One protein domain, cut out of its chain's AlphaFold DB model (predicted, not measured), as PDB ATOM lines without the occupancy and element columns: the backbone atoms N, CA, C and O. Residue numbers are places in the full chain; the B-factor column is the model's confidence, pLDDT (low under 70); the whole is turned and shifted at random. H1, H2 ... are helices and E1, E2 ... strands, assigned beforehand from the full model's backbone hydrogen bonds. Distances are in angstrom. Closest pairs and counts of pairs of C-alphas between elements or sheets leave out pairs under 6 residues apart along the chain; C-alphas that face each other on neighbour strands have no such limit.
ATOM      1  N   ALA A   2      23.491  42.124  -9.144       95.44
ATOM      2  CA  ALA A   2      22.891  40.893  -8.642       95.44
ATOM      3  C   ALA A   2      23.819  39.716  -8.973       95.44
ATOM      4  O   ALA A   2      24.268  39.614 -10.113       95.44
ATOM      5  N   ILE A   3      24.163  38.896  -7.978       96.19
ATOM      6  CA  ILE A   3      24.912  37.649  -8.179       96.19
ATOM      7  C   ILE A   3      23.910  36.536  -8.444       96.19
ATOM      8  O   ILE A   3      23.009  36.328  -7.637       96.19
ATOM      9  N   GLU A   4      24.090  35.837  -9.553       97.75
ATOM     10  CA  GLU A   4      23.261  34.714  -9.970       97.75
ATOM     11  C   GLU A   4      24.023  33.404  -9.722       97.75
ATOM     12  O   GLU A   4      25.117  33.223 -10.266       97.75
ATOM     13  N   PRO A   5      23.515  32.512  -8.857       97.69
ATOM     14  CA  PRO A   5      24.001  31.142  -8.769       97.69
ATOM     15  C   PRO A   5      23.563  30.355 -10.005       97.69
ATOM     16  O   PRO A   5      22.404  30.447 -10.400       97.69
ATOM     17  N   GLU A   6      24.458  29.552 -10.576       96.81
ATOM     18  CA  GLU A   6      24.183  28.784 -11.797       96.81
ATOM     19  C   GLU A   6      24.653  27.329 -11.639       96.81
ATOM     20  O   GLU A   6      25.807  27.110 -11.259       96.81
ATOM     21  N   PRO A   7      23.817  26.318 -11.950       97.25
ATOM     22  CA  PRO A   7      24.198  24.912 -11.849       97.25
ATOM     23  C   PRO A   7      25.545  24.610 -12.525       97.25
ATOM     24  O   PRO A   7      25.792  25.003 -13.656       97.25
ATOM     25  N   GLY A   8      26.448  23.897 -11.853       94.56
ATOM     26  CA  GLY A   8      27.771  23.560 -12.410       94.56
ATOM     27  C   GLY A   8      28.828  24.678 -12.340       94.56
ATOM     28  O   GLY A   8      30.000  24.421 -12.623       94.56
ATOM     29  N   CYS A   9      28.473  25.889 -11.900       96.12
ATOM     30  CA  CYS A   9      29.430  26.963 -11.621       96.12
ATOM     31  C   CYS A   9      30.017  26.880 -10.196       96.12
ATOM     32  O   CYS A   9      29.643  26.042  -9.377       96.12
ATOM     33  N   VAL A  10      30.971  27.771  -9.881       94.19
ATOM     34  CA  VAL A  10      31.616  27.845  -8.549       94.19
ATOM     35  C   VAL A  10      30.613  28.190  -7.444       94.19
ATOM     36  O   VAL A  10      30.714  27.664  -6.339       94.19
ATOM     37  N   ILE A  11      29.667  29.081  -7.742       96.06
ATOM     38  CA  ILE A  11      28.490  29.342  -6.913       96.06
ATOM     39  C   ILE A  11      27.337  28.649  -7.637       96.06
ATOM     40  O   ILE A  11      26.722  29.230  -8.528       96.06
ATOM     41  N   GLY A  12      27.156  27.364  -7.327       97.00
ATOM     42  CA  GLY A  12      26.309  26.451  -8.093       97.00
ATOM     43  C   GLY A  12      24.830  26.483  -7.717       97.00
ATOM     44  O   GLY A  12      23.983  26.013  -8.468       97.00
ATOM     45  N   SER A  13      24.532  26.992  -6.523       98.25
ATOM     46  CA  SER A  13      23.213  26.993  -5.895       98.25
ATOM     47  C   SER A  13      23.031  28.224  -5.009       98.25
ATOM     48  O   SER A  13      24.006  28.878  -4.616       98.25
ATOM     49  N   CYS A  14      21.792  28.525  -4.628       98.19
ATOM     50  CA  CYS A  14      21.520  29.585  -3.660       98.19
ATOM     51  C   CYS A  14      22.154  29.275  -2.298       98.19
ATOM     52  O   CYS A  14      22.665  30.178  -1.638       98.19
ATOM     53  N   ARG A  15      22.215  28.001  -1.895       97.12
ATOM     54  CA  ARG A  15      22.946  27.553  -0.703       97.12
ATOM     55  C   ARG A  15      24.434  27.892  -0.770       97.12
ATOM     56  O   ARG A  15      24.986  28.370   0.225       97.12
ATOM     57  N   ASP A  16      25.078  27.684  -1.918       96.94
ATOM     58  CA  ASP A  16      26.479  28.078  -2.108       96.94
ATOM     59  C   ASP A  16      26.634  29.598  -2.024       96.94
ATOM     60  O   ASP A  16      27.575  30.088  -1.397       96.94
ATOM     61  N   ALA A  17      25.688  30.350  -2.594       96.69
ATOM     62  CA  ALA A  17      25.691  31.808  -2.537       96.69
ATOM     63  C   ALA A  17      25.550  32.326  -1.103       96.69
ATOM     64  O   ALA A  17      26.323  33.189  -0.696       96.69
ATOM     65  N   ILE A  18      24.634  31.761  -0.310       96.31
ATOM     66  CA  ILE A  18      24.465  32.080   1.117       96.31
ATOM     67  C   ILE A  18      25.777  31.835   1.873       96.31
ATOM     68  O   ILE A  18      26.242  32.706   2.611       96.31
ATOM     69  N   GLY A  19      26.418  30.682   1.654       94.75
ATOM     70  CA  GLY A  19      27.720  30.380   2.248       94.75
ATOM     71  C   GLY A  19      28.805  31.374   1.822       94.75
ATOM     72  O   GLY A  19      29.568  31.870   2.652       94.75
ATOM     73  N   TRP A  20      28.853  31.714   0.534       93.81
ATOM     74  CA  TRP A  20      29.826  32.651  -0.020       93.81
ATOM     75  C   TRP A  20      29.652  34.073   0.530       93.81
ATOM     76  O   TRP A  20      30.628  34.673   0.988       93.81
ATOM     77  N   PHE A  21      28.422  34.593   0.562       93.44
ATOM     78  CA  PHE A  21      28.109  35.899   1.142       93.44
ATOM     79  C   PHE A  21      28.416  35.945   2.640       93.44
ATOM     80  O   PHE A  21      29.047  36.896   3.096       93.44
ATOM     81  N   GLY A  22      28.042  34.907   3.397       87.44
ATOM     82  CA  GLY A  22      28.252  34.850   4.847       87.44
ATOM     83  C   GLY A  22      29.727  34.826   5.272       87.44
ATOM     84  O   GLY A  22      30.060  35.236   6.385       87.44
ATOM     85  N   HIS A  23      30.627  34.370   4.398       85.69
ATOM     86  CA  HIS A  23      32.075  34.398   4.633       85.69
ATOM     87  C   HIS A  23      32.778  35.621   4.030       85.69
ATOM     88  O   HIS A  23      33.924  35.910   4.388       85.69
ATOM     89  N   GLY A  24      32.128  36.318   3.099       76.81
ATOM     90  CA  GLY A  24      32.700  37.429   2.352       76.81
ATOM     91  C   GLY A  24      32.534  38.784   3.037       76.81
ATOM     92  O   GLY A  24      31.653  39.008   3.859       76.81
ATOM     93  N   SER A  25      33.370  39.743   2.641       78.50
ATOM     94  CA  SER A  25      33.163  41.165   2.932       78.50
ATOM     95  C   SER A  25      32.488  41.836   1.732       78.50
ATOM     96  O   SER A  25      33.121  42.613   1.014       78.50
ATOM     97  N   VAL A  26      31.233  41.470   1.463       86.75
ATOM     98  CA  VAL A  26      30.433  42.076   0.390       86.75
ATOM     99  C   VAL A  26      29.641  43.257   0.948       86.75
ATOM    100  O   VAL A  26      29.062  43.178   2.027       86.75
ATOM    101  N   ASP A  27      29.623  44.372   0.217       90.12
ATOM    102  CA  ASP A  27      28.792  45.526   0.562       90.12
ATOM    103  C   ASP A  27      27.376  45.327   0.012       90.12
ATOM    104  O   ASP A  27      27.112  45.542  -1.177       90.12
ATOM    105  N   THR A  28      26.467  44.912   0.891       88.25
ATOM    106  CA  THR A  28      25.081  44.555   0.555       88.25
ATOM    107  C   THR A  28      24.251  45.744   0.066       88.25
ATOM    108  O   THR A  28      23.200  45.566  -0.537       88.25
ATOM    109  N   ARG A  29      24.762  46.978   0.202       88.88
ATOM    110  CA  ARG A  29      24.154  48.175  -0.407       88.88
ATOM    111  C   ARG A  29      24.244  48.183  -1.932       88.88
ATOM    112  O   ARG A  29      23.505  48.920  -2.579       88.88
ATOM    113  N   TYR A  30      25.194  47.441  -2.505       91.81
ATOM    114  CA  TYR A  30      25.470  47.441  -3.947       91.81
ATOM    115  C   TYR A  30      25.319  46.064  -4.595       91.81
ATOM    116  O   TYR A  30      25.202  45.986  -5.827       91.81
ATOM    117  N   ILE A  31      25.339  44.998  -3.792       93.69
ATOM    118  CA  ILE A  31      25.269  43.613  -4.251       93.69
ATOM    119  C   ILE A  31      24.132  42.885  -3.536       93.69
ATOM    120  O   ILE A  31      24.140  42.792  -2.314       93.69
ATOM    121  N   GLY A  32      23.207  42.344  -4.325       95.38
ATOM    122  CA  GLY A  32      22.182  41.397  -3.887       95.38
ATOM    123  C   GLY A  32      22.240  40.102  -4.698       95.38
ATOM    124  O   GLY A  32      23.196  39.873  -5.450       95.38
ATOM    125  N   LEU A  33      21.206  39.276  -4.571       97.44
ATOM    126  CA  LEU A  33      21.045  38.036  -5.330       97.44
ATOM    127  C   LEU A  33      20.136  38.243  -6.556       97.44
ATOM    128  O   LEU A  33      19.140  38.967  -6.479       97.44
ATOM    129  N   CYS A  34      20.484  37.591  -7.665       98.12
ATOM    130  CA  CYS A  34      19.555  37.266  -8.741       98.12
ATOM    131  C   CYS A  34      19.006  35.861  -8.490       98.12
ATOM    132  O   CYS A  34      19.778  34.903  -8.436       98.12
ATOM    133  N   LEU A  35      17.698  35.748  -8.293       98.38
ATOM    134  CA  LEU A  35      17.026  34.474  -8.088       98.38
ATOM    135  C   LEU A  35      16.467  33.977  -9.424       98.38
ATOM    136  O   LEU A  35      15.390  34.400  -9.836       98.38
ATOM    137  N   ASP A  36      17.198  33.093 -10.096       98.56
ATOM    138  CA  ASP A  36      16.691  32.378 -11.267       98.56
ATOM    139  C   ASP A  36      15.878  31.148 -10.827       98.56
ATOM    140  O   ASP A  36      16.360  30.285 -10.081       98.56
ATOM    141  N   THR A  37      14.612  31.076 -11.252       98.56
ATOM    142  CA  THR A  37      13.691  30.014 -10.822       98.56
ATOM    143  C   THR A  37      13.937  28.678 -11.519       98.56
ATOM    144  O   THR A  37      13.623  27.632 -10.945       98.56
ATOM    145  N   CYS A  38      14.546  28.679 -12.704       98.50
ATOM    146  CA  CYS A  38      15.038  27.480 -13.370       98.50
ATOM    147  C   CYS A  38      16.221  26.881 -12.596       98.50
ATOM    148  O   CYS A  38      16.179  25.703 -12.237       98.50
ATOM    149  N   HIS A  39      17.230  27.680 -12.246       98.62
ATOM    150  CA  HIS A  39      18.404  27.261 -11.479       98.62
ATOM    151  C   HIS A  39      18.018  26.745 -10.094       98.62
ATOM    152  O   HIS A  39      18.441  25.657  -9.697       98.62
ATOM    153  N   LEU A  40      17.154  27.483  -9.391       98.50
ATOM    154  CA  LEU A  40      16.602  27.077  -8.100       98.50
ATOM    155  C   LEU A  40      15.908  25.710  -8.199       98.50
ATOM    156  O   LEU A  40      16.126  24.822  -7.367       98.50
ATOM    157  N   ALA A  41      15.104  25.513  -9.250       98.56
ATOM    158  CA  ALA A  41      14.418  24.255  -9.484       98.56
ATOM    159  C   ALA A  41      15.398  23.122  -9.808       98.56
ATOM    160  O   ALA A  41      15.277  22.050  -9.208       98.56
ATOM    161  N   VAL A  42      16.369  23.344 -10.703       98.62
ATOM    162  CA  VAL A  42      17.416  22.370 -11.055       98.62
ATOM    163  C   VAL A  42      18.183  21.954  -9.808       98.62
ATOM    164  O   VAL A  42      18.336  20.764  -9.566       98.62
ATOM    165  N   MET A  43      18.580  22.887  -8.947       98.31
ATOM    166  CA  MET A  43      19.308  22.559  -7.717       98.31
ATOM    167  C   MET A  43      18.434  21.941  -6.615       98.31
ATOM    168  O   MET A  43      18.959  21.523  -5.580       98.31
ATOM    169  N   GLY A  44      17.123  21.806  -6.847       97.31
ATOM    170  CA  GLY A  44      16.191  21.170  -5.918       97.31
ATOM    171  C   GLY A  44      16.012  21.960  -4.622       97.31
ATOM    172  O   GLY A  44      15.774  21.366  -3.570       97.31
ATOM    173  N   GLU A  45      16.175  23.279  -4.681       97.94
ATOM    174  CA  GLU A  45      16.127  24.159  -3.516       97.94
ATOM    175  C   GLU A  45      14.694  24.632  -3.230       97.94
ATOM    176  O   GLU A  45      13.895  24.848  -4.140       97.94
ATOM    177  N   SER A  46      14.358  24.793  -1.946       97.94
ATOM    178  CA  SER A  46      13.077  25.371  -1.531       97.94
ATOM    179  C   SER A  46      13.136  26.900  -1.630       97.94
ATOM    180  O   SER A  46      13.996  27.495  -0.972       97.94
ATOM    181  N   PRO A  47      12.211  27.557  -2.362       97.75
ATOM    182  CA  PRO A  47      12.125  29.017  -2.398       97.75
ATOM    183  C   PRO A  47      12.078  29.648  -1.001       97.75
ATOM    184  O   PRO A  47      12.846  30.560  -0.700       97.75
ATOM    185  N   ALA A  48      11.239  29.106  -0.114       97.31
ATOM    186  CA  ALA A  48      11.055  29.623   1.238       97.31
ATOM    187  C   ALA A  48      12.335  29.543   2.085       97.31
ATOM    188  O   ALA A  48      12.698  30.513   2.750       97.31
ATOM    189  N   GLU A  49      13.035  28.405   2.041       98.12
ATOM    190  CA  GLU A  49      14.288  28.225   2.785       98.12
ATOM    191  C   GLU A  49      15.398  29.133   2.250       98.12
ATOM    192  O   GLU A  49      16.161  29.694   3.037       98.12
ATOM    193  N   VAL A  50      15.474  29.312   0.928       98.06
ATOM    194  CA  VAL A  50      16.463  30.191   0.290       98.06
ATOM    195  C   VAL A  50      16.238  31.646   0.684       98.06
ATOM    196  O   VAL A  50      17.174  32.300   1.143       98.06
ATOM    197  N   VAL A  51      15.009  32.150   0.566       97.12
ATOM    198  CA  VAL A  51      14.691  33.539   0.924       97.12
ATOM    199  C   VAL A  51      14.945  33.802   2.406       97.12
ATOM    200  O   VAL A  51      15.558  34.813   2.746       97.12
ATOM    201  N   ALA A  52      14.550  32.878   3.288       96.62
ATOM    202  CA  ALA A  52      14.839  32.991   4.715       96.62
ATOM    203  C   ALA A  52      16.352  33.005   4.993       96.62
ATOM    204  O   ALA A  52      16.838  33.865   5.725       96.62
ATOM    205  N   GLY A  53      17.111  32.104   4.362       96.69
ATOM    206  CA  GLY A  53      18.559  32.018   4.540       96.69
ATOM    207  C   GLY A  53      19.315  33.257   4.050       96.69
ATOM    208  O   GLY A  53      20.298  33.654   4.672       96.69
ATOM    209  N   LEU A  54      18.854  33.894   2.970       96.06
ATOM    210  CA  LEU A  54      19.402  35.163   2.478       96.06
ATOM    211  C   LEU A  54      19.094  36.318   3.440       96.06
ATOM    212  O   LEU A  54      19.992  37.095   3.780       96.06
ATOM    213  N   ALA A  55      17.856  36.395   3.935       94.38
ATOM    214  CA  ALA A  55      17.444  37.413   4.898       94.38
ATOM    215  C   ALA A  55      18.239  37.319   6.213       94.38
ATOM    216  O   ALA A  55      18.672  38.345   6.743       94.38
ATOM    217  N   ASP A  56      18.510  36.102   6.699       94.81
ATOM    218  CA  ASP A  56      19.299  35.854   7.914       94.81
ATOM    219  C   ASP A  56      20.727  36.421   7.836       94.81
ATOM    220  O   ASP A  56      21.310  36.799   8.857       94.81
ATOM    221  N   ILE A  57      21.289  36.516   6.628       93.50
ATOM    222  CA  ILE A  57      22.619  37.092   6.383       93.50
ATOM    223  C   ILE A  57      22.565  38.527   5.832       93.50
ATOM    224  O   ILE A  57      23.609  39.097   5.511       93.50
ATOM    225  N   GLY A  58      21.374  39.128   5.746       92.50
ATOM    226  CA  GLY A  58      21.173  40.498   5.272       92.50
ATOM    227  C   GLY A  58      21.441  40.692   3.777       92.50
ATOM    228  O   GLY A  58      21.902  41.767   3.383       92.50
ATOM    229  N   ILE A  59      21.206  39.657   2.964       94.81
ATOM    230  CA  ILE A  59      21.275  39.722   1.502       94.81
ATOM    231  C   ILE A  59      19.863  39.780   0.938       94.81
ATOM    232  O   ILE A  59      19.052  38.885   1.161       94.81
ATOM    233  N   ASP A  60      19.603  40.813   0.148       95.44
ATOM    234  CA  ASP A  60      18.329  40.990  -0.532       95.44
ATOM    235  C   ASP A  60      18.338  40.284  -1.896       95.44
ATOM    236  O   ASP A  60      19.324  40.335  -2.643       95.44
ATOM    237  N   VAL A  61      17.213  39.662  -2.253       97.44
ATOM    238  CA  VAL A  61      16.912  39.325  -3.651       97.44
ATOM    239  C   VAL A  61      16.510  40.620  -4.342       97.44
ATOM    240  O   VAL A  61      15.516  41.234  -3.976       97.44
ATOM    241  N   VAL A  62      17.297  41.044  -5.326       96.75
ATOM    242  CA  VAL A  62      17.089  42.321  -6.039       96.75
ATOM    243  C   VAL A  62      16.664  42.116  -7.490       96.75
ATOM    244  O   VAL A  62      16.245  43.063  -8.153       96.75
ATOM    245  N   LYS A  63      16.771  40.881  -7.985       97.81
ATOM    246  CA  LYS A  63      16.332  40.474  -9.315       97.81
ATOM    247  C   LYS A  63      15.779  39.052  -9.266       97.81
ATOM    248  O   LYS A  63      16.316  38.218  -8.538       97.81
ATOM    249  N   ILE A  64      14.741  38.785 -10.046       98.06
ATOM    250  CA  ILE A  64      14.224  37.444 -10.319       98.06
ATOM    251  C   ILE A  64      14.292  37.206 -11.827       98.06
ATOM    252  O   ILE A  64      13.793  38.027 -12.598       98.06
ATOM    253  N   GLN A  65      14.878  36.085 -12.237       98.00
ATOM    254  CA  GLN A  65      14.669  35.534 -13.574       98.00
ATOM    255  C   GLN A  65      13.510  34.542 -13.489       98.00
ATOM    256  O   GLN A  65      13.614  33.477 -12.883       98.00
ATOM    257  N   ALA A  66      12.372  34.948 -14.048       97.81
ATOM    258  CA  ALA A  66      11.206  34.111 -14.233       97.81
ATOM    259  C   ALA A  66      11.477  33.170 -15.409       97.81
ATOM    260  O   ALA A  66      11.316  33.544 -16.574       97.81
ATOM    261  N   SER A  67      11.911  31.960 -15.077       97.75
ATOM    262  CA  SER A  67      12.350  30.923 -16.011       97.75
ATOM    263  C   SER A  67      11.917  29.537 -15.513       97.75
ATOM    264  O   SER A  67      11.686  29.314 -14.321       97.75
ATOM    265  N   ASN A  68      11.785  28.575 -16.426       97.75
ATOM    266  CA  ASN A  68      11.404  27.200 -16.095       97.75
ATOM    267  C   ASN A  68      12.443  26.212 -16.603       97.75
ATOM    268  O   ASN A  68      12.863  26.319 -17.747       97.75
ATOM    269  N   ALA A  69      12.755  25.202 -15.795       97.94
ATOM    270  CA  ALA A  69      13.522  24.031 -16.196       97.94
ATOM    271  C   ALA A  69      12.613  22.960 -16.822       97.94
ATOM    272  O   ALA A  69      11.390  22.970 -16.636       97.94
ATOM    273  N   ILE A  70      13.220  21.976 -17.489       98.00
ATOM    274  CA  ILE A  70      12.548  20.719 -17.848       98.00
ATOM    275  C   ILE A  70      12.553  19.801 -16.623       98.00
ATOM    276  O   ILE A  70      13.586  19.624 -15.978       98.00
ATOM    277  N   GLN A  71      11.418  19.174 -16.326       98.56
ATOM    278  CA  GLN A  71      11.272  18.196 -15.251       98.56
ATOM    279  C   GLN A  71      10.916  16.812 -15.809       98.56
ATOM    280  O   GLN A  71      10.078  16.663 -16.700       98.56
ATOM    281  N   ILE A  72      11.573  15.796 -15.251       98.38
ATOM    282  CA  ILE A  72      11.376  14.377 -15.530       98.38
ATOM    283  C   ILE A  72      11.061  13.698 -14.198       98.38
ATOM    284  O   ILE A  72      11.932  13.588 -13.334       98.38
ATOM    285  N   ASP A  73       9.824  13.239 -14.029       97.69
ATOM    286  CA  ASP A  73       9.393  12.601 -12.776       97.69
ATOM    287  C   ASP A  73       9.907  11.159 -12.648       97.69
ATOM    288  O   ASP A  73      10.210  10.704 -11.545       97.69
ATOM    289  N   ASP A  74      10.045  10.455 -13.777       97.38
ATOM    290  CA  ASP A  74      10.644   9.123 -13.852       97.38
ATOM    291  C   ASP A  74      11.450   8.955 -15.146       97.38
ATOM    292  O   ASP A  74      10.894   8.916 -16.242       97.38
ATOM    293  N   LEU A  75      12.770   8.819 -15.019       97.38
ATOM    294  CA  LEU A  75      13.712   8.571 -16.115       97.38
ATOM    295  C   LEU A  75      13.440   7.254 -16.856       97.38
ATOM    296  O   LEU A  75      13.909   7.094 -17.982       97.38
ATOM    297  N   ALA A  76      12.703   6.322 -16.242       96.56
ATOM    298  CA  ALA A  76      12.306   5.066 -16.868       96.56
ATOM    299  C   ALA A  76      10.976   5.150 -17.629       96.56
ATOM    300  O   ALA A  76      10.595   4.161 -18.259       96.56
ATOM    301  N   ALA A  77      10.261   6.279 -17.571       97.50
ATOM    302  CA  ALA A  77       8.994   6.419 -18.271       97.50
ATOM    303  C   ALA A  77       9.180   6.294 -19.795       97.50
ATOM    304  O   ALA A  77      10.131   6.817 -20.384       97.50
ATOM    305  N   ASP A  78       8.241   5.598 -20.437       97.25
ATOM    306  CA  ASP A  78       8.258   5.388 -21.884       97.25
ATOM    307  C   ASP A  78       8.256   6.739 -22.619       97.25
ATOM    308  O   ASP A  78       7.406   7.597 -22.373       97.25
ATOM    309  N   GLY A  79       9.194   6.922 -23.551       95.94
ATOM    310  CA  GLY A  79       9.265   8.120 -24.387       95.94
ATOM    311  C   GLY A  79      10.091   9.279 -23.820       95.94
ATOM    312  O   GLY A  79      10.194  10.300 -24.497       95.94
ATOM    313  N   VAL A  80      10.680   9.173 -22.618       97.00
ATOM    314  CA  VAL A  80      11.498  10.260 -22.029       97.00
ATOM    315  C   VAL A  80      12.671  10.637 -22.936       97.00
ATOM    316  O   VAL A  80      12.876  11.816 -23.220       97.00
ATOM    317  N   ALA A  81      13.437   9.649 -23.403       95.12
ATOM    318  CA  ALA A  81      14.616   9.897 -24.230       95.12
ATOM    319  C   ALA A  81      14.231  10.479 -25.601       95.12
ATOM    320  O   ALA A  81      14.908  11.370 -26.108       95.12
ATOM    321  N   GLU A  82      13.132  10.000 -26.182       95.19
ATOM    322  CA  GLU A  82      12.585  10.483 -27.446       95.19
ATOM    323  C   GLU A  82      12.063  11.918 -27.331       95.19
ATOM    324  O   GLU A  82      12.372  12.739 -28.190       95.19
ATOM    325  N   ALA A  83      11.325  12.240 -26.265       95.00
ATOM    326  CA  ALA A  83      10.841  13.594 -26.011       95.00
ATOM    327  C   ALA A  83      12.005  14.564 -25.755       95.00
ATOM    328  O   ALA A  83      12.014  15.680 -26.275       95.00
ATOM    329  N   PHE A  84      13.028  14.132 -25.010       94.94
ATOM    330  CA  PHE A  84      14.202  14.960 -24.736       94.94
ATOM    331  C   PHE A  84      15.079  15.193 -25.979       94.94
ATOM    332  O   PHE A  84      15.783  16.199 -26.066       94.94
ATOM    333  N   ALA A  85      15.019  14.309 -26.981       92.50
ATOM    334  CA  ALA A  85      15.808  14.443 -28.204       92.50
ATOM    335  C   ALA A  85      15.511  15.739 -28.985       92.50
ATOM    336  O   ALA A  85      16.384  16.209 -29.714       92.50
ATOM    337  N   GLU A  86      14.325  16.341 -28.818       89.69
ATOM    338  CA  GLU A  86      14.001  17.648 -29.411       89.69
ATOM    339  C   GLU A  86      14.869  18.787 -28.847       89.69
ATOM    340  O   GLU A  86      15.141  19.756 -29.554       89.69
ATOM    341  N   PHE A  87      15.339  18.658 -27.603       91.44
ATOM    342  CA  PHE A  87      16.124  19.670 -26.886       91.44
ATOM    343  C   PHE A  87      17.635  19.472 -27.069       91.44
ATOM    344  O   PHE A  87      18.392  20.441 -27.099       91.44
ATOM    345  N   ALA A  88      18.070  18.229 -27.304       85.62
ATOM    346  CA  ALA A  88      19.479  17.843 -27.432       85.62
ATOM    347  C   ALA A  88      20.241  18.513 -28.599       85.62
ATOM    348  O   ALA A  88      21.461  18.394 -28.687       85.62
ATOM    349  N   GLY A  89      19.543  19.193 -29.517       82.75
ATOM    350  CA  GLY A  89      20.153  19.976 -30.598       82.75
ATOM    351  C   GLY A  89      20.677  21.355 -30.173       82.75
ATOM    352  O   GLY A  89      21.304  22.036 -30.987       82.75
ATOM    353  N   SER A  90      20.411  21.774 -28.934       85.81
ATOM    354  CA  SER A  90      20.897  23.030 -28.361       85.81
ATOM    355  C   SER A  90      22.435  23.070 -28.290       85.81
ATOM    356  O   SER A  90      23.058  22.059 -27.971       85.81
ATOM    357  N   PRO A  91      23.081  24.225 -28.559       88.31
ATOM    358  CA  PRO A  91      24.525  24.381 -28.381       88.31
ATOM    359  C   PRO A  91      24.939  24.549 -26.907       88.31
ATOM    360  O   PRO A  91      26.136  24.625 -26.624       88.31
ATOM    361  N   TYR A  92      23.971  24.674 -25.996       90.25
ATOM    362  CA  TYR A  92      24.188  24.858 -24.565       90.25
ATOM    363  C   TYR A  92      24.231  23.515 -23.834       90.25
ATOM    364  O   TYR A  92      23.667  22.525 -24.298       90.25
ATOM    365  N   LEU A  93      24.911  23.499 -22.688       93.38
ATOM    366  CA  LEU A  93      24.945  22.337 -21.808       93.38
ATOM    367  C   LEU A  93      23.584  22.140 -21.133       93.38
ATOM    368  O   LEU A  93      22.934  23.108 -20.749       93.38
ATOM    369  N   HIS A  94      23.186  20.886 -20.948       95.69
ATOM    370  CA  HIS A  94      21.974  20.511 -20.231       95.69
ATOM    371  C   HIS A  94      22.337  20.101 -18.803       95.69
ATOM    372  O   HIS A  94      22.238  18.915 -18.463       95.69
ATOM    373  N   GLN A  95      22.797  21.057 -17.978       97.50
ATOM    374  CA  GLN A  95      23.140  20.771 -16.581       97.50
ATOM    375  C   GLN A  95      21.945  20.096 -15.905       97.50
ATOM    376  O   GLN A  95      20.828  20.614 -15.915       97.50
ATOM    377  N   VAL A  96      22.162  18.917 -15.334       97.94
ATOM    378  CA  VAL A  96      21.089  18.083 -14.795       97.94
ATOM    379  C   VAL A  96      21.407  17.675 -13.375       97.94
ATOM    380  O   VAL A  96      22.510  17.222 -13.068       97.94
ATOM    381  N   ASN A  97      20.406  17.802 -12.515       98.19
ATOM    382  CA  ASN A  97      20.421  17.282 -11.160       98.19
ATOM    383  C   ASN A  97      19.225  16.348 -10.991       98.19
ATOM    384  O   ASN A  97      18.140  16.606 -11.520       98.19
ATOM    385  N   GLY A  98      19.409  15.255 -10.266       97.69
ATOM    386  CA  GLY A  98      18.341  14.304 -10.039       97.69
ATOM    387  C   GLY A  98      18.516  13.482  -8.777       97.69
ATOM    388  O   GLY A  98      19.512  13.574  -8.057       97.69
ATOM    389  N   ILE A  99      17.519  12.640  -8.538       98.06
ATOM    390  CA  ILE A  99      17.481  11.677  -7.443       98.06
ATOM    391  C   ILE A  99      17.285  10.300  -8.071       98.06
ATOM    392  O   ILE A  99      16.305  10.078  -8.779       98.06
ATOM    393  N   ASP A 100      18.227   9.383  -7.854       96.75
ATOM    394  CA  ASP A 100      18.108   8.011  -8.351       96.75
ATOM    395  C   ASP A 100      17.058   7.199  -7.562       96.75
ATOM    396  O   ASP A 100      16.504   7.649  -6.557       96.75
ATOM    397  N   ALA A 101      16.775   5.970  -8.001       94.56
ATOM    398  CA  ALA A 101      15.797   5.099  -7.341       94.56
ATOM    399  C   ALA A 101      16.153   4.720  -5.887       94.56
ATOM    400  O   ALA A 101      15.268   4.305  -5.137       94.56
ATOM    401  N   ASP A 102      17.416   4.873  -5.476       95.44
ATOM    402  CA  ASP A 102      17.869   4.644  -4.100       95.44
ATOM    403  C   ASP A 102      17.799   5.926  -3.245       95.44
ATOM    404  O   ASP A 102      18.201   5.921  -2.077       95.44
ATOM    405  N   GLY A 103      17.306   7.034  -3.806       96.06
ATOM    406  CA  GLY A 103      17.227   8.329  -3.137       96.06
ATOM    407  C   GLY A 103      18.547   9.102  -3.122       96.06
ATOM    408  O   GLY A 103      18.676  10.059  -2.356       96.06
ATOM    409  N   ARG A 104      19.553   8.705  -3.915       96.56
ATOM    410  CA  ARG A 104      20.841   9.410  -3.974       96.56
ATOM    411  C   ARG A 104      20.787  10.546  -4.984       96.56
ATOM    412  O   ARG A 104      20.357  10.365  -6.121       96.56
ATOM    413  N   GLN A 105      21.293  11.702  -4.567       96.44
ATOM    414  CA  GLN A 105      21.477  12.846  -5.452       96.44
ATOM    415  C   GLN A 105      22.606  12.593  -6.451       96.44
ATOM    416  O   GLN A 105      23.634  11.995  -6.112       96.44
ATOM    417  N   TRP A 106      22.432  13.087  -7.670       96.69
ATOM    418  CA  TRP A 106      23.439  13.043  -8.721       96.69
ATOM    419  C   TRP A 106      23.370  14.303  -9.584       96.69
ATOM    420  O   TRP A 106      22.319  14.923  -9.710       96.69
ATOM    421  N   PHE A 107      24.504  14.667 -10.182       97.19
ATOM    422  CA  PHE A 107      24.631  15.835 -11.050       97.19
ATOM    423  C   PHE A 107      25.498  15.517 -12.273       97.19
ATOM    424  O   PHE A 107      26.459  14.743 -12.157       97.19
ATOM    425  N   ARG A 108      25.188  16.106 -13.429       96.69
ATOM    426  CA  ARG A 108      26.034  16.106 -14.634       96.69
ATOM    427  C   ARG A 108      25.992  17.475 -15.297       96.69
ATOM    428  O   ARG A 108      24.939  18.102 -15.331       96.69
ATOM    429  N   ASP A 109      27.121  17.876 -15.876       95.00
ATOM    430  CA  ASP A 109      27.207  19.117 -16.650       95.00
ATOM    431  C   ASP A 109      26.342  19.062 -17.913       95.00
ATOM    432  O   ASP A 109      25.836  20.086 -18.342       95.00
ATOM    433  N   ASP A 110      26.147  17.881 -18.500       95.25
ATOM    434  CA  ASP A 110      25.307  17.710 -19.685       95.25
ATOM    435  C   ASP A 110      24.555  16.378 -19.621       95.25
ATOM    436  O   ASP A 110      25.152  15.315 -19.407       95.25
ATOM    437  N   LEU A 111      23.233  16.427 -19.784       95.50
ATOM    438  CA  LEU A 111      22.398  15.236 -19.817       95.50
ATOM    439  C   LEU A 111      22.577  14.485 -21.137       95.50
ATOM    440  O   LEU A 111      22.212  14.958 -22.211       95.50
ATOM    441  N   SER A 112      23.021  13.233 -21.038       93.69
ATOM    442  CA  SER A 112      22.974  12.286 -22.146       93.69
ATOM    443  C   SER A 112      22.382  10.955 -21.700       93.69
ATOM    444  O   SER A 112      22.932  10.269 -20.838       93.69
ATOM    445  N   PHE A 113      21.293  10.536 -22.350       92.75
ATOM    446  CA  PHE A 113      20.714   9.197 -22.166       92.75
ATOM    447  C   PHE A 113      21.596   8.074 -22.736       92.75
ATOM    448  O   PHE A 113      21.369   6.896 -22.452       92.75
ATOM    449  N   ALA A 114      22.612   8.420 -23.534       92.19
ATOM    450  CA  ALA A 114      23.614   7.476 -24.014       92.19
ATOM    451  C   ALA A 114      24.760   7.263 -23.006       92.19
ATOM    452  O   ALA A 114      25.465   6.257 -23.111       92.19
ATOM    453  N   ASP A 115      24.951   8.173 -22.040       93.06
ATOM    454  CA  ASP A 115      25.960   8.014 -20.992       93.06
ATOM    455  C   ASP A 115      25.523   6.911 -20.006       93.06
ATOM    456  O   ASP A 115      24.501   7.054 -19.329       93.06
ATOM    457  N   PRO A 116      26.278   5.799 -19.874       92.00
ATOM    458  CA  PRO A 116      25.955   4.735 -18.927       92.00
ATOM    459  C   PRO A 116      26.039   5.170 -17.456       92.00
ATOM    460  O   PRO A 116      25.586   4.424 -16.589       92.00
ATOM    461  N   SER A 117      26.641   6.326 -17.168       91.25
ATOM    462  CA  SER A 117      26.718   6.900 -15.827       91.25
ATOM    463  C   SER A 117      25.440   7.639 -15.409       91.25
ATOM    464  O   SER A 117      25.265   7.889 -14.215       91.25
ATOM    465  N   THR A 118      24.560   7.975 -16.358       94.38
ATOM    466  CA  THR A 118      23.247   8.575 -16.093       94.38
ATOM    467  C   THR A 118      22.313   7.516 -15.494       94.38
ATOM    468  O   THR A 118      22.156   6.437 -16.081       94.38
ATOM    469  N   PRO A 119      21.676   7.772 -14.336       95.56
ATOM    470  CA  PRO A 119      20.674   6.866 -13.781       95.56
ATOM    471  C   PRO A 119      19.533   6.587 -14.766       95.56
ATOM    472  O   PRO A 119      19.097   7.463 -15.504       95.56
ATOM    473  N   ARG A 120      19.031   5.346 -14.775       94.25
ATOM    474  CA  ARG A 120      17.948   4.911 -15.682       94.25
ATOM    475  C   ARG A 120      16.543   5.056 -15.095       94.25
ATOM    476  O   ARG A 120      15.578   4.739 -15.770       94.25
ATOM    477  N   THR A 121      16.451   5.444 -13.832       96.00
ATOM    478  CA  THR A 121      15.241   5.466 -12.999       96.00
ATOM    479  C   THR A 121      15.398   6.567 -11.962       96.00
ATOM    480  O   THR A 121      16.533   6.862 -11.571       96.00
ATOM    481  N   GLY A 122      14.285   7.068 -11.436       97.25
ATOM    482  CA  GLY A 122      14.279   8.211 -10.525       97.25
ATOM    483  C   GLY A 122      13.978   9.502 -11.276       97.25
ATOM    484  O   GLY A 122      13.641   9.458 -12.455       97.25
ATOM    485  N   SER A 123      14.081  10.642 -10.608       98.31
ATOM    486  CA  SER A 123      13.691  11.933 -11.174       98.31
ATOM    487  C   SER A 123      14.897  12.782 -11.554       98.31
ATOM    488  O   SER A 123      16.009  12.590 -11.049       98.31
ATOM    489  N   ALA A 124      14.674  13.737 -12.450       98.38
ATOM    490  CA  ALA A 124      15.671  14.712 -12.853       98.38
ATOM    491  C   ALA A 124      15.027  16.055 -13.202       98.38
ATOM    492  O   ALA A 124      13.893  16.121 -13.677       98.38
ATOM    493  N   ARG A 125      15.785  17.129 -13.010       98.62
ATOM    494  CA  ARG A 125      15.491  18.457 -13.541       98.62
ATOM    495  C   ARG A 125      16.681  18.920 -14.360       98.62
ATOM    496  O   ARG A 125      17.826  18.792 -13.928       98.62
ATOM    497  N   VAL A 126      16.391  19.410 -15.555       98.12
ATOM    498  CA  VAL A 126      17.385  19.747 -16.568       98.12
ATOM    499  C   VAL A 126      17.319  21.237 -16.830       98.12
ATOM    500  O   VAL A 126      16.249  21.764 -17.148       98.12
ATOM    501  N   HIS A 127      18.462  21.900 -16.700       97.75
ATOM    502  CA  HIS A 127      18.616  23.306 -17.017       97.75
ATOM    503  C   HIS A 127      18.343  23.522 -18.505       97.75
ATOM    504  O   HIS A 127      19.100  23.083 -19.369       97.75
ATOM    505  N   TYR A 128      17.205  24.152 -18.784       95.69
ATOM    506  CA  TYR A 128      16.791  24.570 -20.112       95.69
ATOM    507  C   TYR A 128      15.614  25.526 -19.956       95.69
ATOM    508  O   TYR A 128      14.576  25.085 -19.469       95.69
ATOM    509  N   HIS A 129      15.740  26.791 -20.372       95.38
ATOM    510  CA  HIS A 129      14.680  27.781 -20.145       95.38
ATOM    511  C   HIS A 129      13.539  27.581 -21.147       95.38
ATOM    512  O   HIS A 129      13.532  28.160 -22.238       95.38
ATOM    513  N   VAL A 130      12.597  26.702 -20.796       94.88
ATOM    514  CA  VAL A 130      11.367  26.483 -21.567       94.88
ATOM    515  C   VAL A 130      10.368  27.616 -21.308       94.88
ATOM    516  O   VAL A 130      10.380  28.185 -20.214       94.88
ATOM    517  N   PRO A 131       9.473  27.931 -22.267       94.94
ATOM    518  CA  PRO A 131       8.531  29.034 -22.111       94.94
ATOM    519  C   PRO A 131       7.676  28.912 -20.849       94.94
ATOM    520  O   PRO A 131       7.215  27.822 -20.497       94.94
ATOM    521  N   LEU A 132       7.388  30.044 -20.206       95.06
ATOM    522  CA  LEU A 132       6.676  30.062 -18.924       95.06
ATOM    523  C   LEU A 132       5.287  29.414 -18.976       95.06
ATOM    524  O   LEU A 132       4.863  28.716 -18.057       95.06
ATOM    525  N   HIS A 133       4.601  29.634 -20.092       91.19
ATOM    526  CA  HIS A 133       3.196  29.312 -20.303       91.19
ATOM    527  C   HIS A 133       2.963  27.967 -21.013       91.19
ATOM    528  O   HIS A 133       1.809  27.608 -21.255       91.19
ATOM    529  N   LEU A 134       4.025  27.231 -21.377       92.00
ATOM    530  CA  LEU A 134       3.932  25.979 -22.137       92.00
ATOM    531  C   LEU A 134       4.634  24.829 -21.424       92.00
ATOM    532  O   LEU A 134       5.753  24.957 -20.933       92.00
ATOM    533  N   ALA A 135       3.988  23.667 -21.437       91.62
ATOM    534  CA  ALA A 135       4.627  22.423 -21.043       91.62
ATOM    535  C   ALA A 135       5.417  21.831 -22.227       91.62
ATOM    536  O   ALA A 135       4.925  21.876 -23.360       91.62
ATOM    537  N   PRO A 136       6.604  21.245 -21.988       94.00
ATOM    538  CA  PRO A 136       7.288  20.438 -22.993       94.00
ATOM    539  C   PRO A 136       6.470  19.184 -23.362       94.00
ATOM    540  O   PRO A 136       5.519  18.829 -22.657       94.00
ATOM    541  N   PRO A 137       6.809  18.500 -24.472       93.00
ATOM    542  CA  PRO A 137       6.128  17.274 -24.871       93.00
ATOM    543  C   PRO A 137       6.185  16.197 -23.782       93.00
ATOM    544  O   PRO A 137       7.245  15.916 -23.222       93.00
ATOM    545  N   ALA A 138       5.048  15.548 -23.519       95.06
ATOM    546  CA  ALA A 138       4.986  14.431 -22.581       95.06
ATOM    547  C   ALA A 138       5.979  13.312 -22.986       95.06
ATOM    548  O   ALA A 138       6.146  13.062 -24.183       95.06
ATOM    549  N   PRO A 139       6.604  12.609 -22.023       96.81
ATOM    550  CA  PRO A 139       6.342  12.648 -20.578       96.81
ATOM    551  C   PRO A 139       7.099  13.749 -19.811       96.81
ATOM    552  O   PRO A 139       7.101  13.730 -18.582       96.81
ATOM    553  N   LEU A 140       7.740  14.697 -20.500       97.81
ATOM    554  CA  LEU A 140       8.392  15.829 -19.848       97.81
ATOM    555  C   LEU A 140       7.347  16.805 -19.289       97.81
ATOM    556  O   LEU A 140       6.266  16.982 -19.852       97.81
ATOM    557  N   SER A 141       7.699  17.480 -18.202       97.62
ATOM    558  CA  SER A 141       6.970  18.627 -17.658       97.62
ATOM    559  C   SER A 141       7.928  19.805 -17.442       97.62
ATOM    560  O   SER A 141       9.096  19.738 -17.831       97.62
ATOM    561  N   ASN A 142       7.443  20.912 -16.880       97.06
ATOM    562  CA  ASN A 142       8.276  22.064 -16.537       97.06
ATOM    563  C   ASN A 142       8.189  22.389 -15.039       97.06
ATOM    564  O   ASN A 142       7.360  21.841 -14.307       97.06
ATOM    565  N   THR A 143       9.028  23.313 -14.581       98.06
ATOM    566  CA  THR A 143       9.082  23.716 -13.169       98.06
ATOM    567  C   THR A 143       8.285  24.985 -12.852       98.06
ATOM    568  O   THR A 143       8.610  25.675 -11.891       98.06
ATOM    569  N   SER A 144       7.210  25.272 -13.597       97.06
ATOM    570  CA  SER A 144       6.359  26.467 -13.401       97.06
ATOM    571  C   SER A 144       5.789  26.623 -11.989       97.06
ATOM    572  O   SER A 144       5.551  27.742 -11.549       97.06
ATOM    573  N   HIS A 145       5.629  25.523 -11.249       96.50
ATOM    574  CA  HIS A 145       5.240  25.558  -9.838       96.50
ATOM    575  C   HIS A 145       6.275  26.274  -8.950       96.50
ATOM    576  O   HIS A 145       5.883  27.011  -8.057       96.50
ATOM    577  N   VAL A 146       7.579  26.128  -9.224       98.25
ATOM    578  CA  VAL A 146       8.643  26.827  -8.476       98.25
ATOM    579  C   VAL A 146       8.581  28.330  -8.740       98.25
ATOM    580  O   VAL A 146       8.714  29.127  -7.816       98.25
ATOM    581  N   LEU A 147       8.333  28.725  -9.992       97.62
ATOM    582  CA  LEU A 147       8.123  30.127 -10.343       97.62
ATOM    583  C   LEU A 147       6.875  30.698  -9.658       97.62
ATOM    584  O   LEU A 147       6.936  31.793  -9.105       97.62
ATOM    585  N   ALA A 148       5.768  29.953  -9.652       96.69
ATOM    586  CA  ALA A 148       4.554  30.358  -8.952       96.69
ATOM    587  C   ALA A 148       4.811  30.571  -7.451       96.69
ATOM    588  O   ALA A 148       4.413  31.606  -6.926       96.69
ATOM    589  N   ASP A 149       5.551  29.672  -6.790       96.94
ATOM    590  CA  ASP A 149       5.940  29.806  -5.377       96.94
ATOM    591  C   ASP A 149       6.841  31.032  -5.113       96.94
ATOM    592  O   ASP A 149       6.777  31.636  -4.044       96.94
ATOM    593  N   VAL A 150       7.681  31.447  -6.066       97.12
ATOM    594  CA  VAL A 150       8.510  32.659  -5.913       97.12
ATOM    595  C   VAL A 150       7.699  33.934  -6.154       97.12
ATOM    596  O   VAL A 150       7.813  34.888  -5.381       97.12
ATOM    597  N   MET A 151       6.857  33.965  -7.192       96.12
ATOM    598  CA  MET A 151       5.956  35.099  -7.458       96.12
ATOM    599  C   MET A 151       4.958  35.293  -6.318       96.12
ATOM    600  O   MET A 151       4.653  36.423  -5.939       96.12
ATOM    601  N   ALA A 152       4.535  34.186  -5.717       94.44
ATOM    602  CA  ALA A 152       3.745  34.153  -4.509       94.44
ATOM    603  C   ALA A 152       4.387  34.944  -3.361       94.44
ATOM    604  O   ALA A 152       3.844  35.919  -2.838       94.44
ATOM    605  N   MET A 153       5.614  34.564  -3.017       94.62
ATOM    606  CA  MET A 153       6.393  35.223  -1.972       94.62
ATOM    607  C   MET A 153       6.642  36.707  -2.272       94.62
ATOM    608  O   MET A 153       6.696  37.524  -1.348       94.62
ATOM    609  N   LEU A 154       6.782  37.073  -3.552       93.88
ATOM    610  CA  LEU A 154       6.893  38.467  -3.975       93.88
ATOM    611  C   LEU A 154       5.603  39.251  -3.689       93.88
ATOM    612  O   LEU A 154       5.678  40.341  -3.119       93.88
ATOM    613  N   GLY A 155       4.441  38.696  -4.051       91.62
ATOM    614  CA  GLY A 155       3.125  39.306  -3.826       91.62
ATOM    615  C   GLY A 155       2.762  39.439  -2.345       91.62
ATOM    616  O   GLY A 155       2.222  40.458  -1.923       91.62
ATOM    617  N   GLU A 156       3.143  38.459  -1.523       92.44
ATOM    618  CA  GLU A 156       2.967  38.484  -0.061       92.44
ATOM    619  C   GLU A 156       3.940  39.427   0.673       92.44
ATOM    620  O   GLU A 156       3.816  39.636   1.883       92.44
ATOM    621  N   GLY A 157       4.918  40.008  -0.032       91.94
ATOM    622  CA  GLY A 157       5.914  40.905   0.557       91.94
ATOM    623  C   GLY A 157       6.987  40.195   1.389       91.94
ATOM    624  O   GLY A 157       7.634  40.831   2.221       91.94
ATOM    625  N   ALA A 158       7.197  38.891   1.175       92.88
ATOM    626  CA  ALA A 158       8.297  38.144   1.788       92.88
ATOM    627  C   ALA A 158       9.663  38.495   1.168       92.88
ATOM    628  O   ALA A 158      10.701  38.250   1.782       92.88
ATOM    629  N   LEU A 159       9.663  39.085  -0.032       92.44
ATOM    630  CA  LEU A 159      10.849  39.587  -0.723       92.44
ATOM    631  C   LEU A 159      10.948  41.124  -0.617       92.44
ATOM    632  O   LEU A 159       9.931  41.813  -0.738       92.44
ATOM    633  N   PRO A 160      12.154  41.684  -0.407       85.06
ATOM    634  CA  PRO A 160      12.356  43.126  -0.286       85.06
ATOM    635  C   PRO A 160      12.112  43.835  -1.623       85.06
ATOM    636  O   PRO A 160      12.642  43.436  -2.649       85.06
ATOM    637  N   GLN A 161      11.334  44.917  -1.613       85.94
ATOM    638  CA  GLN A 161      11.022  45.717  -2.804       85.94
ATOM    639  C   GLN A 161      11.937  46.960  -2.902       85.94
ATOM    640  O   GLN A 161      12.231  47.571  -1.869       85.94
ATOM    641  N   PRO A 162      12.326  47.414  -4.113       90.06
ATOM    642  CA  PRO A 162      11.929  46.889  -5.423       90.06
ATOM    643  C   PRO A 162      12.735  45.653  -5.858       90.06
ATOM    644  O   PRO A 162      13.937  45.583  -5.606       90.06
ATOM    645  N   VAL A 163      12.075  44.737  -6.575       94.12
ATOM    646  CA  VAL A 163      12.705  43.599  -7.271       94.12
ATOM    647  C   VAL A 163      12.457  43.725  -8.770       94.12
ATOM    648  O   VAL A 163      11.312  43.889  -9.192       94.12
ATOM    649  N   ASP A 164      13.511  43.617  -9.579       95.00
ATOM    650  CA  ASP A 164      13.373  43.533 -11.035       95.00
ATOM    651  C   ASP A 164      12.993  42.100 -11.437       95.00
ATOM    652  O   ASP A 164      13.719  41.161 -11.117       95.00
ATOM    653  N   VAL A 165      11.879  41.915 -12.151       96.19
ATOM    654  CA  VAL A 165      11.468  40.601 -12.678       96.19
ATOM    655  C   VAL A 165      11.708  40.561 -14.186       96.19
ATOM    656  O   VAL A 165      11.136  41.352 -14.935       96.19
ATOM    657  N   GLU A 166      12.560  39.640 -14.629       96.12
ATOM    658  CA  GLU A 166      12.897  39.406 -16.034       96.12
ATOM    659  C   GLU A 166      12.373  38.038 -16.467       96.12
ATOM    660  O   GLU A 166      12.632  37.046 -15.800       96.12
ATOM    661  N   ILE A 167      11.644  37.971 -17.582       96.44
ATOM    662  CA  ILE A 167      11.284  36.689 -18.201       96.44
ATOM    663  C   ILE A 167      12.483  36.211 -19.006       96.44
ATOM    664  O   ILE A 167      12.947  36.934 -19.890       96.44
ATOM    665  N   GLU A 168      12.935  34.988 -18.745       92.31
ATOM    666  CA  GLU A 168      14.020  34.381 -19.501       92.31
ATOM    667  C   GLU A 168      13.601  33.039 -20.093       92.31
ATOM    668  O   GLU A 168      13.341  32.069 -19.384       92.31
ATOM    669  N   THR A 169      13.606  32.997 -21.423       87.81
ATOM    670  CA  THR A 169      13.330  31.814 -22.236       87.81
ATOM    671  C   THR A 169      14.455  31.669 -23.251       87.81
ATOM    672  O   THR A 169      14.925  32.666 -23.812       87.81
ATOM    673  N   TYR A 170      14.918  30.434 -23.486       81.19
ATOM    674  CA  TYR A 170      15.999  30.171 -24.436       81.19
ATOM    675  C   TYR A 170      15.675  30.772 -25.799       81.19
ATOM    676  O   TYR A 170      14.513  30.880 -26.200       81.19
ATOM    677  N   THR A 171      16.728  31.163 -26.522       75.94
ATOM    678  CA  THR A 171      16.561  31.864 -27.795       75.94
ATOM    679  C   THR A 171      15.584  31.126 -28.705       75.94
ATOM    680  O   THR A 171      15.628  29.902 -28.847       75.94
ATOM    681  N   TRP A 172      14.701  31.892 -29.339       76.44
ATOM    682  CA  TRP A 172      13.619  31.370 -30.168       76.44
ATOM    683  C   TRP A 172      14.078  30.345 -31.212       76.44
ATOM    684  O   TRP A 172      13.358  29.401 -31.515       76.44
ATOM    685  N   GLU A 173      15.286  30.508 -31.755       78.38
ATOM    686  CA  GLU A 173      15.865  29.602 -32.751       78.38
ATOM    687  C   GLU A 173      16.255  28.231 -32.177       78.38
ATOM    688  O   GLU A 173      16.265  27.255 -32.929       78.38
ATOM    689  N   VAL A 174      16.505  28.151 -30.868       83.06
ATOM    690  CA  VAL A 174      16.927  26.949 -30.135       83.06
ATOM    691  C   VAL A 174      15.732  26.163 -29.578       83.06
ATOM    692  O   VAL A 174      15.803  24.943 -29.486       83.06
ATOM    693  N   LEU A 175      14.601  26.812 -29.276       84.12
ATOM    694  CA  LEU A 175      13.394  26.121 -28.793       84.12
ATOM    695  C   LEU A 175      12.877  25.081 -29.801       84.12
ATOM    696  O   LEU A 175      12.761  25.411 -30.978       84.12
ATOM    697  N   PRO A 176      12.463  23.873 -29.397       85.50
ATOM    698  CA  PRO A 176      11.758  22.953 -30.288       85.50
ATOM    699  C   PRO A 176      10.542  23.592 -30.967       85.50
ATOM    700  O   PRO A 176       9.871  24.443 -30.388       85.50
ATOM    701  N   SER A 177      10.196  23.156 -32.184       85.19
ATOM    702  CA  SER A 177       9.005  23.674 -32.883       85.19
ATOM    703  C   SER A 177       7.698  23.394 -32.139       85.19
ATOM    704  O   SER A 177       6.726  24.114 -32.334       85.19
ATOM    705  N   SER A 178       7.677  22.359 -31.297       84.56
ATOM    706  CA  SER A 178       6.563  22.016 -30.406       84.56
ATOM    707  C   SER A 178       6.293  23.089 -29.338       84.56
ATOM    708  O   SER A 178       5.177  23.167 -28.833       84.56
ATOM    709  N   LEU A 179       7.279  23.946 -29.049       85.31
ATOM    710  CA  LEU A 179       7.220  25.035 -28.069       85.31
ATOM    711  C   LEU A 179       7.147  26.429 -28.711       85.31
ATOM    712  O   LEU A 179       7.483  27.422 -28.072       85.31
ATOM    713  N   ARG A 180       6.722  26.509 -29.977       87.12
ATOM    714  CA  ARG A 180       6.546  27.764 -30.721       87.12
ATOM    715  C   ARG A 180       5.094  27.864 -31.190       87.12
ATOM    716  O   ARG A 180       4.711  27.154 -32.120       87.12
ATOM    717  N   MET A 181       4.268  28.700 -30.553       80.94
ATOM    718  CA  MET A 181       2.826  28.751 -30.857       80.94
ATOM    719  C   MET A 181       2.473  29.669 -32.028       80.94
ATOM    720  O   MET A 181       1.517  29.397 -32.760       80.94
ATOM    721  N   GLY A 182       3.224  30.752 -32.221       81.50
ATOM    722  CA  GLY A 182       2.940  31.723 -33.270       81.50
ATOM    723  C   GLY A 182       4.173  32.486 -33.725       81.50
ATOM    724  O   GLY A 182       5.215  31.910 -34.049       81.50
ATOM    725  N   SER A 183       4.032  33.807 -33.824       89.38
ATOM    726  CA  SER A 183       5.185  34.676 -34.024       89.38
ATOM    727  C   SER A 183       5.945  34.866 -32.708       89.38
ATOM    728  O   SER A 183       5.363  34.766 -31.633       89.38
ATOM    729  N   LEU A 184       7.227  35.238 -32.788       89.56
ATOM    730  CA  LEU A 184       8.021  35.599 -31.606       89.56
ATOM    731  C   LEU A 184       7.310  36.643 -30.723       89.56
ATOM    732  O   LEU A 184       7.369  36.574 -29.502       89.56
ATOM    733  N   ALA A 185       6.621  37.608 -31.339       92.38
ATOM    734  CA  ALA A 185       5.889  38.634 -30.604       92.38
ATOM    735  C   ALA A 185       4.670  38.068 -29.857       92.38
ATOM    736  O   ALA A 185       4.378  38.523 -28.752       92.38
ATOM    737  N   ASP A 186       3.970  37.087 -30.437       91.69
ATOM    738  CA  ASP A 186       2.811  36.455 -29.799       91.69
ATOM    739  C   ASP A 186       3.234  35.628 -28.583       91.69
ATOM    740  O   ASP A 186       2.583  35.718 -27.538       91.69
ATOM    741  N   ASP A 187       4.342  34.893 -28.700       91.19
ATOM    742  CA  ASP A 187       4.869  34.038 -27.636       91.19
ATOM    743  C   ASP A 187       5.442  34.881 -26.481       91.19
ATOM    744  O   ASP A 187       5.063  34.654 -25.332       91.19
ATOM    745  N   ILE A 188       6.206  35.950 -26.760       92.62
ATOM    746  CA  ILE A 188       6.641  36.917 -25.725       92.62
ATOM    747  C   ILE A 188       5.428  37.532 -25.009       92.62
ATOM    748  O   ILE A 188       5.404  37.673 -23.781       92.62
ATOM    749  N   ALA A 189       4.396  37.912 -25.768       94.06
ATOM    750  CA  ALA A 189       3.194  38.491 -25.187       94.06
ATOM    751  C   ALA A 189       2.408  37.468 -24.348       94.06
ATOM    752  O   ALA A 189       1.761  37.858 -23.375       94.06
ATOM    753  N   ALA A 190       2.440  36.183 -24.707       93.94
ATOM    754  CA  ALA A 190       1.828  35.108 -23.934       93.94
ATOM    755  C   ALA A 190       2.562  34.870 -22.609       93.94
ATOM    756  O   ALA A 190       1.895  34.790 -21.580       93.94
ATOM    757  N   GLU A 191       3.898  34.864 -22.603       94.25
ATOM    758  CA  GLU A 191       4.694  34.777 -21.370       94.25
ATOM    759  C   GLU A 191       4.437  35.958 -20.438       94.25
ATOM    760  O   GLU A 191       4.179  35.774 -19.251       94.25
ATOM    761  N   THR A 192       4.419  37.172 -20.996       94.88
ATOM    762  CA  THR A 192       4.150  38.389 -20.223       94.88
ATOM    763  C   THR A 192       2.750  38.361 -19.607       94.88
ATOM    764  O   THR A 192       2.577  38.742 -18.452       94.88
ATOM    765  N   ARG A 193       1.731  37.912 -20.357       95.19
ATOM    766  CA  ARG A 193       0.368  37.766 -19.820       95.19
ATOM    767  C   ARG A 193       0.309  36.718 -18.718       95.19
ATOM    768  O   ARG A 193      -0.215  37.024 -17.660       95.19
ATOM    769  N   TRP A 194       0.885  35.541 -18.945       94.50
ATOM    770  CA  TRP A 194       0.872  34.453 -17.968       94.50
ATOM    771  C   TRP A 194       1.536  34.858 -16.645       94.50
ATOM    772  O   TRP A 194       0.974  34.621 -15.579       94.50
ATOM    773  N   LEU A 195       2.687  35.540 -16.706       94.00
ATOM    774  CA  LEU A 195       3.360  36.043 -15.507       94.00
ATOM    775  C   LEU A 195       2.548  37.143 -14.804       94.00
ATOM    776  O   LEU A 195       2.467  37.161 -13.580       94.00
ATOM    777  N   ASN A 196       1.921  38.048 -15.560       91.62
ATOM    778  CA  ASN A 196       1.050  39.067 -14.973       91.62
ATOM    779  C   ASN A 196      -0.188  38.456 -14.312       91.62
ATOM    780  O   ASN A 196      -0.579  38.926 -13.249       91.62
ATOM    781  N   ASP A 197      -0.793  37.431 -14.912       90.06
ATOM    782  CA  ASP A 197      -1.951  36.737 -14.343       90.06
ATOM    783  C   ASP A 197      -1.575  36.074 -13.007       90.06
ATOM    784  O   ASP A 197      -2.304  36.240 -12.029       90.06
ATOM    785  N   LEU A 198      -0.388  35.453 -12.919       86.19
ATOM    786  CA  LEU A 198       0.155  34.949 -11.650       86.19
ATOM    787  C   LEU A 198       0.292  36.032 -10.577       86.19
ATOM    788  O   LEU A 198       0.127  35.721  -9.410       86.19
ATOM    789  N   LEU A 199       0.597  37.280 -10.938       79.69
ATOM    790  CA  LEU A 199       0.701  38.388  -9.978       79.69
ATOM    791  C   LEU A 199      -0.671  39.021  -9.667       79.69
ATOM    792  O   LEU A 199      -0.918  39.455  -8.548       79.69
ATOM    793  N   CYS A 200      -1.589  39.067 -10.637       69.62
ATOM    794  CA  CYS A 200      -2.907  39.696 -10.488       69.62
ATOM    795  C   CYS A 200      -3.910  38.829  -9.721       69.62
ATOM    796  O   CYS A 200      -4.794  39.371  -9.058       69.62
ATOM    797  N   GLU A 201      -3.785  37.497  -9.777       59.88
ATOM    798  CA  GLU A 201      -4.566  36.591  -8.921       59.88
ATOM    799  C   GLU A 201      -4.333  36.861  -7.419       59.88
ATOM    800  O   GLU A 201      -5.159  36.471  -6.594       59.88
ATOM    801  N   TRP A 202      -3.266  37.591  -7.071       50.38
ATOM    802  CA  TRP A 202      -2.836  37.872  -5.702       50.38
ATOM    803  C   TRP A 202      -3.311  39.235  -5.202       50.38
ATOM    804  O   TRP A 202      -3.762  39.339  -4.068       50.38
ATOM    805  N   ASP A 203      -3.321  40.259  -6.062       46.31
ATOM    806  CA  ASP A 203      -3.881  41.584  -5.733       46.31
ATOM    807  C   ASP A 203      -5.402  41.546  -5.459       46.31
ATOM    808  O   ASP A 203      -5.969  42.486  -4.893       46.31
ATOM    809  N   ALA A 204      -6.088  40.484  -5.892       44.75
ATOM    810  CA  ALA A 204      -7.531  40.307  -5.746       44.75
ATOM    811  C   ALA A 204      -7.963  39.510  -4.494       44.75
ATOM    812  O   ALA A 204      -9.174  39.383  -4.270       44.75
ATOM    813  N   ALA A 205      -7.018  38.974  -3.712       42.38
ATOM    814  CA  ALA A 205      -7.254  38.161  -2.509       42.38
ATOM    815  C   ALA A 205      -7.031  38.956  -1.209       42.38
ATOM    816  O   ALA A 205      -7.778  38.687  -0.235       42.38
TER     817      ALA A 205
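What this domain is: This is residues 2 to 205 of the 205 residues of an uncharacterized protein of Mycobacterium kansasii (UniProt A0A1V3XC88). Two lobes lie end to end: the parallel sheet E1, E2, E7 with H1, H3 and H5 in one, the antiparallel sheet E3, E6, E4, E5 in the other, with H2 between them. E2 runs on into E3 and joins the lobes; the long H6 lies along the outside of the first, by E7 and H5. Of mixed class, the printed part has 204 residues, under half in named elements: six helices and seven strands, in the order H1 E1 H2 H3 E2 E3 H4 E4 E5 E6 H5 E7 H6. It is compact, with a radius of gyration of the C-alphas of 17.2 A, and spans 48 by 40 by 31 A.

How they stand to each other: Start at Ala 2: residues 2 to 3 pair in parallel with residues 32 to 33 of E1, residues 32 to 36. H1, residues 14 to 23, touches H3, residues 47 to 56, at Ile 18 and Leu 54, whose C-alphas, the closest, are 6.1 A apart. E1, H2 at residues 37 to 42, H3 and E2 at residues 61 to 66 form a strand-helix-strand unit, parallel neighbours with helices between, with a right-handed crossover; N 35 and O 63 are 2.8 A apart. Beside E2, find E7, residues 164 to 167, with N 66 and O 166 at 2.7 A. E3, residues 68 to 72, H4, residues 80 to 84, and E4, residues 96 to 100, form a split unit, also right-handed, with E6, residues 122 to 130, between the strands. Look for N 72 and O 124 at 2.8 A, and N 125 and O 97 at 2.8 A. E4 and E5, residues 105 to 108, are a hairpin, with N 96 and O 108 at 2.9 A. H2 is on this sheet at a height of 7.3 A, over E6. The hub is H5, residues 144 to 155: it touches H2, Thr 37 to Leu 147 being the closest C-alphas at 5.6 A, with residues 146 to 150 alone, and also H3. H6, residues 184 to 203, touches H5 with residues 198 to 203 alone and only grazes the sheet E1 E2 E7. Each O i to N i+4 pair is within hydrogen-bond range in H1 to H5, and 14 of 16 in H6.

Where its parts are: Find C-alpha 14 at (21.520, 29.585, -3.660), where H1 begins. E6 runs 21.5 A from C-alpha 122 at (14.279, 8.211, -10.525) and bends by 70 degrees at residue 127. H5 is 16.3 A long; H6, 29.1 A, ends at C-alpha 203, (-3.881, 41.584, -5.733).

The domain as a whole: The C-alphas farthest apart, of Pro 116 and Ala 204, are 50.6 A apart. The printed part has no cut. Long links are H4 to E4, E5 to E6, E6 to H5 and E7 to H6. Residues 200 to 205 have pLDDT under 70.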